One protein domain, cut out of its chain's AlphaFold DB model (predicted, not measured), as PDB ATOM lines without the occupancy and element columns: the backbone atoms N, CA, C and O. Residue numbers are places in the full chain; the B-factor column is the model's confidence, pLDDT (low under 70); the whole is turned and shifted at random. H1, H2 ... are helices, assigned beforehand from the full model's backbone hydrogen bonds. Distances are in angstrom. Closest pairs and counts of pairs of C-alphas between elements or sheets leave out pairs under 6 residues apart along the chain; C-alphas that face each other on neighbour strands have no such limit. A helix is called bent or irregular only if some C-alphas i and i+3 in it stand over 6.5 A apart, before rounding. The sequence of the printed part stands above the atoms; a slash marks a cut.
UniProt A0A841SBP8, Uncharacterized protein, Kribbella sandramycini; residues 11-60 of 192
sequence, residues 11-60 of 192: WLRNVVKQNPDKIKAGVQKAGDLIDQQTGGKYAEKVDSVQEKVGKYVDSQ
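Overview. This is residues 11 to 60 of the 192 residues of an uncharacterized protein of Kribbella sandramycini (UniProt A0A841SBP8). Two long helices, H2 and H3, make a wide, open V, joined at its point by the short link of residues 39 to 42. At the far end of the H2 arm the short helix H1 folds back as a small hook near the first turns of H2, while the H3 arm stands free along its whole length. The printed part has 50 residues with three named helices, H1, H2 and H3 in that order along the chain, and no named strand; its class is all helix. The whole is extended, with a radius of gyration of the C-alphas of 16.1 A, and flat, its C-alphas spanning 42 by 30 by 12 A.

Along the chain. The printed part begins with H1, residues 11 to 18, whose first C-alpha, that of Trp 11, is at (19.217, 6.553, 43.536). H1 measures 10.6 A from first to last C-alpha. After Asn 19 comes H2, residues 20 to 38, the longest helix by residues, 26.2 A from first to last C-alpha. It runs mainly toward lower z, from C-alpha 20 at (25.488, 16.524, 48.344) to C-alpha 38 at (33.474, 19.066, 23.489). H3, residues 43 to 60, is 24.8 A long from first to last C-alpha. It runs mainly toward lower x, from C-alpha 43 at (27.425, 24.451, 20.008) to C-alpha 60 at (2.617, 23.181, 19.920).

Arrangement. H1 and H2 are close but not clearly touching, with 2 pairs of C-alphas within 8 A. Their closest C-alphas are those of Val 16 and Ile 23, 6.8 A apart. The two helices run opposite ways at a steep tilt of 55 degrees, and their centres are 17.1 A apart. H2 and H3 follow each other in the chain but are apart. H1 and H3 are apart too. In H1, H2 and H3 every O i to N i+4 pair is within hydrogen-bond range, and no helix is bent or irregular.

Size, cuts and confidence. The two C-alphas farthest apart are those of Gln 18 and Ser 59, at 42.7 A, and the C-alphas of Trp 11 and Gln 60 are 33.3 A apart. The link from H1 to H2, of 1 residue, and the link from H2 to H3, of 4 residues, are both tight. The printed part has no cut. The mean pLDDT of the printed part is 71.8; residue 31, residues 34 to 48, residue 57 and residues 59 to 60 are under 70, and the mean falls from 83 in H1 to 73 in H2 and 68 in H3.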
ATOM      1  N   TRP A  11      17.764   6.398  43.501       81.62
ATOM      2  CA  TRP A  11      19.217   6.553  43.536       81.62
ATOM      3  C   TRP A  11      19.616   8.022  43.696       81.62
ATOM      4  O   TRP A  11      20.328   8.358  44.639       81.62
ATOM      5  N   LEU A  12      19.089   8.918  42.856       83.44
ATOM      6  CA  LEU A  12      19.390  10.347  42.922       83.44
ATOM      7  C   LEU A  12      18.966  10.937  44.271       83.44
ATOM      8  O   LEU A  12      19.757  11.607  44.927       83.44
ATOM      9  N   ARG A  13      17.749  10.633  44.743       85.56
ATOM     10  CA  ARG A  13      17.261  11.057  46.068       85.56
ATOM     11  C   ARG A  13      18.184  10.598  47.201       85.56
ATOM     12  O   ARG A  13      18.427  11.379  48.121       85.56
ATOM     13  N   ASN A  14      18.680   9.364  47.150       83.81
ATOM     14  CA  ASN A  14      19.550   8.812  48.182       83.81
ATOM     15  C   ASN A  14      20.956   9.436  48.141       83.81
ATOM     16  O   ASN A  14      21.476   9.853  49.173       83.81
ATOM     17  N   VAL A  15      21.541   9.588  46.948       80.81
ATOM     18  CA  VAL A  15      22.867  10.201  46.767       80.81
ATOM     19  C   VAL A  15      22.847  11.686  47.144       80.81
ATOM     20  O   VAL A  15      23.768  12.142  47.816       80.81
ATOM     21  N   VAL A  16      21.778  12.428  46.815       81.12
ATOM     22  CA  VAL A  16      21.623  13.846  47.204       81.12
ATOM     23  C   VAL A  16      21.537  13.990  48.721       81.12
ATOM     24  O   VAL A  16      22.153  14.890  49.286       81.12
ATOM     25  N   LYS A  17      20.790  13.103  49.391       84.88
ATOM     26  CA  LYS A  17      20.624  13.145  50.850       84.88
ATOM     27  C   LYS A  17      21.884  12.753  51.610       84.88
ATOM     28  O   LYS A  17      22.132  13.309  52.672       84.88
ATOM     29  N   GLN A  18      22.633  11.779  51.105       82.25
ATOM     30  CA  GLN A  18      23.784  11.230  51.818       82.25
ATOM     31  C   GLN A  18      25.097  11.936  51.467       82.25
ATOM     32  O   GLN A  18      26.005  11.956  52.288       82.25
ATOM     33  N   ASN A  19      25.227  12.481  50.252       83.25
ATOM     34  CA  ASN A  19      26.474  13.049  49.740       83.25
ATOM     35  C   ASN A  19      26.212  14.205  48.745       83.25
ATOM     36  O   ASN A  19      26.518  14.072  47.552       83.25
ATOM     37  N   PRO A  20      25.685  15.356  49.206       76.56
ATOM     38  CA  PRO A  20      25.488  16.524  48.344       76.56
ATOM     39  C   PRO A  20      26.809  16.998  47.714       76.56
ATOM     40  O   PRO A  20      26.846  17.363  46.537       76.56
ATOM     41  N   ASP A  21      27.917  16.893  48.452       79.31
ATOM     42  CA  ASP A  21      29.252  17.268  47.984       79.31
ATOM     43  C   ASP A  21      29.754  16.397  46.827       79.31
ATOM     44  O   ASP A  21      30.404  16.905  45.915       79.31
ATOM     45  N   LYS A  22      29.410  15.099  46.789       79.56
ATOM     46  CA  LYS A  22      29.819  14.217  45.680       79.56
ATOM     47  C   LYS A  22      29.020  14.449  44.412       79.56
ATOM     48  O   LYS A  22      29.566  14.277  43.327       79.56
ATOM     49  N   ILE A  23      27.764  14.868  44.531       79.25
ATOM     50  CA  ILE A  23      26.985  15.301  43.367       79.25
ATOM     51  C   ILE A  23      27.576  16.581  42.813       79.25
ATOM     52  O   ILE A  23      27.803  16.675  41.614       79.25
ATOM     53  N   LYS A  24      27.883  17.543  43.684       75.69
ATOM     54  CA  LYS A  24      28.477  18.809  43.268       75.69
ATOM     55  C   LYS A  24      29.835  18.591  42.596       75.69
ATOM     56  O   LYS A  24      30.044  19.074  41.490       75.69
ATOM     57  N   ALA A  25      30.697  17.771  43.196       81.00
ATOM     58  CA  ALA A  25      31.979  17.387  42.613       81.00
ATOM     59  C   ALA A  25      31.822  16.574  41.317       81.00
ATOM     60  O   ALA A  25      32.584  16.766  40.373       81.00
ATOM     61  N   GLY A  26      30.827  15.685  41.246       78.06
ATOM     62  CA  GLY A  26      30.527  14.881  40.063       78.06
ATOM     63  C   GLY A  26      30.028  15.723  38.891       78.06
ATOM     64  O   GLY A  26      30.501  15.537  37.779       78.06
ATOM     65  N   VAL A  27      29.141  16.688  39.142       78.00
ATOM     66  CA  VAL A  27      28.645  17.641  38.136       78.00
ATOM     67  C   VAL A  27      29.755  18.579  37.688       78.00
ATOM     68  O   VAL A  27      29.899  18.808  36.497       78.00
ATOM     69  N   GLN A  28      30.579  19.078  38.609       78.94
ATOM     70  CA  GLN A  28      31.695  19.954  38.262       78.94
ATOM     71  C   GLN A  28      32.745  19.211  37.421       78.94
ATOM     72  O   GLN A  28      33.244  19.755  36.445       78.94
ATOM     73  N   LYS A  29      33.018  17.938  37.733       80.12
ATOM     74  CA  LYS A  29      33.969  17.094  36.995       80.12
ATOM     75  C   LYS A  29      33.416  16.558  35.674       80.12
ATOM     76  O   LYS A  29      34.161  16.435  34.712       80.12
ATOM     77  N   ALA A  30      32.121  16.257  35.614       74.38
ATOM     78  CA  ALA A  30      31.435  15.928  34.368       74.38
ATOM     79  C   ALA A  30      31.316  17.159  33.465       74.38
ATOM     80  O   ALA A  30      31.473  17.029  32.260       74.38
ATOM     81  N   GLY A  31      31.097  18.338  34.052       67.19
ATOM     82  CA  GLY A  31      31.141  19.625  33.374       67.19
ATOM     83  C   GLY A  31      32.516  19.884  32.775       67.19
ATOM     84  O   GLY A  31      32.590  20.138  31.588       67.19
ATOM     85  N   ASP A  32      33.592  19.706  33.545       73.31
ATOM     86  CA  ASP A  32      34.975  19.887  33.072       73.31
ATOM     87  C   ASP A  32      35.363  18.879  31.972       73.31
ATOM     88  O   ASP A  32      35.992  19.239  30.984       73.31
ATOM     89  N   LEU A  33      34.929  17.616  32.096       72.25
ATOM     90  CA  LEU A  33      35.172  16.582  31.085       72.25
ATOM     91  C   LEU A  33      34.353  16.797  29.814       72.25
ATOM     92  O   LEU A  33      34.882  16.631  28.723       72.25
ATOM     93  N   ILE A  34      33.077  17.165  29.928       65.88
ATOM     94  CA  ILE A  34      32.247  17.511  28.772       65.88
ATOM     95  C   ILE A  34      32.795  18.786  28.131       65.88
ATOM     96  O   ILE A  34      32.974  18.816  26.926       65.88
ATOM     97  N   ASP A  35      33.154  19.809  28.892       64.75
ATOM     98  CA  ASP A  35      33.714  21.051  28.354       64.75
ATOM     99  C   ASP A  35      35.049  20.805  27.619       64.75
ATOM    100  O   ASP A  35      35.175  21.137  26.436       64.75
ATOM    101  N   GLN A  36      35.988  20.066  28.232       63.91
ATOM    102  CA  GLN A  36      37.255  19.681  27.589       63.91
ATOM    103  C   GLN A  36      37.071  18.775  26.370       63.91
ATOM    104  O   GLN A  36      37.783  18.918  25.378       63.91
ATOM    105  N   GLN A  37      36.145  17.817  26.432       58.44
ATOM    106  CA  GLN A  37      35.954  16.827  25.371       58.44
ATOM    107  C   GLN A  37      35.059  17.352  24.245       58.44
ATOM    108  O   GLN A  37      35.073  16.810  23.137       58.44
ATOM    109  N   THR A  38      34.294  18.416  24.504       60.38
ATOM    110  CA  THR A  38      33.474  19.066  23.489       60.38
ATOM    111  C   THR A  38      34.206  20.182  22.769       60.38
ATOM    112  O   THR A  38      33.941  20.318  21.582       60.38
ATOM    113  N   GLY A  39      35.138  20.931  23.374       53.97
ATOM    114  CA  GLY A  39      36.023  21.863  22.648       53.97
ATOM    115  C   GLY A  39      35.307  22.778  21.633       53.97
ATOM    116  O   GLY A  39      35.832  23.034  20.553       53.97
ATOM    117  N   GLY A  40      34.060  23.178  21.920       55.84
ATOM    118  CA  GLY A  40      33.197  23.957  21.016       55.84
ATOM    119  C   GLY A  40      32.352  23.169  19.989       55.84
ATOM    120  O   GLY A  40      31.499  23.757  19.334       55.84
ATOM    121  N   LYS A  41      32.494  21.842  19.859       57.53
ATOM    122  CA  LYS A  41      31.782  20.979  18.881       57.53
ATOM    123  C   LYS A  41      30.304  20.713  19.178       57.53
ATOM    124  O   LYS A  41      29.598  20.198  18.314       57.53
ATOM    125  N   TYR A  42      29.821  21.009  20.385       58.12
ATOM    126  CA  TYR A  42      28.409  20.806  20.744       58.12
ATOM    127  C   TYR A  42      27.563  22.076  20.636       58.12
ATOM    128  O   TYR A  42      26.343  21.970  20.736       58.12
ATOM    129  N   ALA A  43      28.166  23.233  20.331       57.09
ATOM    130  CA  ALA A  43      27.425  24.451  20.008       57.09
ATOM    131  C   ALA A  43      26.448  24.212  18.840       57.09
ATOM    132  O   ALA A  43      25.262  24.488  18.974       57.09
ATOM    133  N   GLU A  44      26.893  23.542  17.767       58.16
ATOM    134  CA  GLU A  44      26.038  23.193  16.614       58.16
ATOM    135  C   GLU A  44      24.888  22.230  16.961       58.16
ATOM    136  O   GLU A  44      23.816  22.281  16.350       58.16
ATOM    137  N   LYS A  45      25.072  21.348  17.955       63.09
ATOM    138  CA  LYS A  45      23.995  20.459  18.424       63.09
ATOM    139  C   LYS A  45      22.999  21.199  19.307       63.09
ATOM    140  O   LYS A  45      21.813  20.903  19.219       63.09
ATOM    141  N   VAL A  46      23.455  22.148  20.124       64.12
ATOM    142  CA  VAL A  46      22.571  23.000  20.931       64.12
ATOM    143  C   VAL A  46      21.748  23.921  20.029       64.12
ATOM    144  O   VAL A  46      20.543  24.014  20.244       64.12
ATOM    145  N   ASP A  47      22.341  24.486  18.971       64.69
ATOM    146  CA  ASP A  47      21.627  25.257  17.940       64.69
ATOM    147  C   ASP A  47      20.557  24.402  17.242       64.69
ATOM    148  O   ASP A  47      19.382  24.759  17.207       64.69
ATOM    149  N   SER A  48      20.919  23.189  16.801       68.50
ATOM    150  CA  SER A  48      19.974  22.257  16.162       68.50
ATOM    151  C   SER A  48      18.826  21.831  17.085       68.50
ATOM    152  O   SER A  48      17.710  21.563  16.629       68.50
ATOM    153  N   VAL A  49      19.091  21.724  18.388       74.38
ATOM    154  CA  VAL A  49      18.075  21.405  19.397       74.38
ATOM    155  C   VAL A  49      17.196  22.622  19.672       74.38
ATOM    156  O   VAL A  49      15.982  22.458  19.711       74.38
ATOM    157  N   GLN A  50      17.752  23.828  19.792       70.38
ATOM    158  CA  GLN A  50      16.964  25.054  19.948       70.38
ATOM    159  C   GLN A  50      16.090  25.336  18.728       70.38
ATOM    160  O   GLN A  50      14.927  25.684  18.900       70.38
ATOM    161  N   GLU A  51      16.588  25.119  17.511       77.19
ATOM    162  CA  GLU A  51      15.796  25.299  16.294       77.19
ATOM    163  C   GLU A  51      14.646  24.282  16.229       77.19
ATOM    164  O   GLU A  51      13.496  24.648  15.965       77.19
ATOM    165  N   LYS A  52      14.910  23.008  16.555       76.75
ATOM    166  CA  LYS A  52      13.864  21.974  16.614       76.75
ATOM    167  C   LYS A  52      12.853  22.216  17.723       76.75
ATOM    168  O   LYS A  52      11.664  22.037  17.484       76.75
ATOM    169  N   VAL A  53      13.297  22.618  18.910       75.06
ATOM    170  CA  VAL A  53      12.412  22.948  20.033       75.06
ATOM    171  C   VAL A  53      11.605  24.195  19.707       75.06
ATOM    172  O   VAL A  53      10.406  24.193  19.936       75.06
ATOM    173  N   GLY A  54      12.207  25.213  19.091       74.19
ATOM    174  CA  GLY A  54      11.505  26.400  18.616       74.19
ATOM    175  C   GLY A  54      10.419  26.048  17.605       74.19
ATOM    176  O   GLY A  54       9.282  26.467  17.767       74.19
ATOM    177  N   LYS A  55      10.716  25.197  16.615       77.06
ATOM    178  CA  LYS A  55       9.722  24.711  15.642       77.06
ATOM    179  C   LYS A  55       8.644  23.828  16.265       77.06
ATOM    180  O   LYS A  55       7.486  23.902  15.858       77.06
ATOM    181  N   TYR A  56       9.011  22.992  17.228       71.81
ATOM    182  CA  TYR A  56       8.089  22.093  17.913       71.81
ATOM    183  C   TYR A  56       7.165  22.858  18.859       71.81
ATOM    184  O   TYR A  56       5.963  22.645  18.809       71.81
ATOM    185  N   VAL A  57       7.696  23.814  19.626       69.25
ATOM    186  CA  VAL A  57       6.936  24.732  20.484       69.25
ATOM    187  C   VAL A  57       6.101  25.690  19.653       69.25
ATOM    188  O   VAL A  57       4.961  25.903  20.011       69.25
ATOM    189  N   ASP A  58       6.575  26.216  18.527       70.94
ATOM    190  CA  ASP A  58       5.750  27.026  17.616       70.94
ATOM    191  C   ASP A  58       4.579  26.202  17.045       70.94
ATOM    192  O   ASP A  58       3.438  26.658  17.016       70.94
ATOM    193  N   SER A  59       4.827  24.926  16.726       61.31
ATOM    194  CA  SER A  59       3.785  23.975  16.304       61.31
ATOM    195  C   SER A  59       2.873  23.513  17.455       61.31
ATOM    196  O   SER A  59       1.734  23.118  17.210       61.31
ATOM    197  N   GLN A  60       3.351  23.553  18.704       54.66
ATOM    198  CA  GLN A  60       2.617  23.181  19.920       54.66
ATOM    199  C   GLN A  60       2.112  24.366  20.740       54.66
ATOM    200  O   GLN A  60       1.397  24.141  21.704       54.66
TER     201      GLN A  60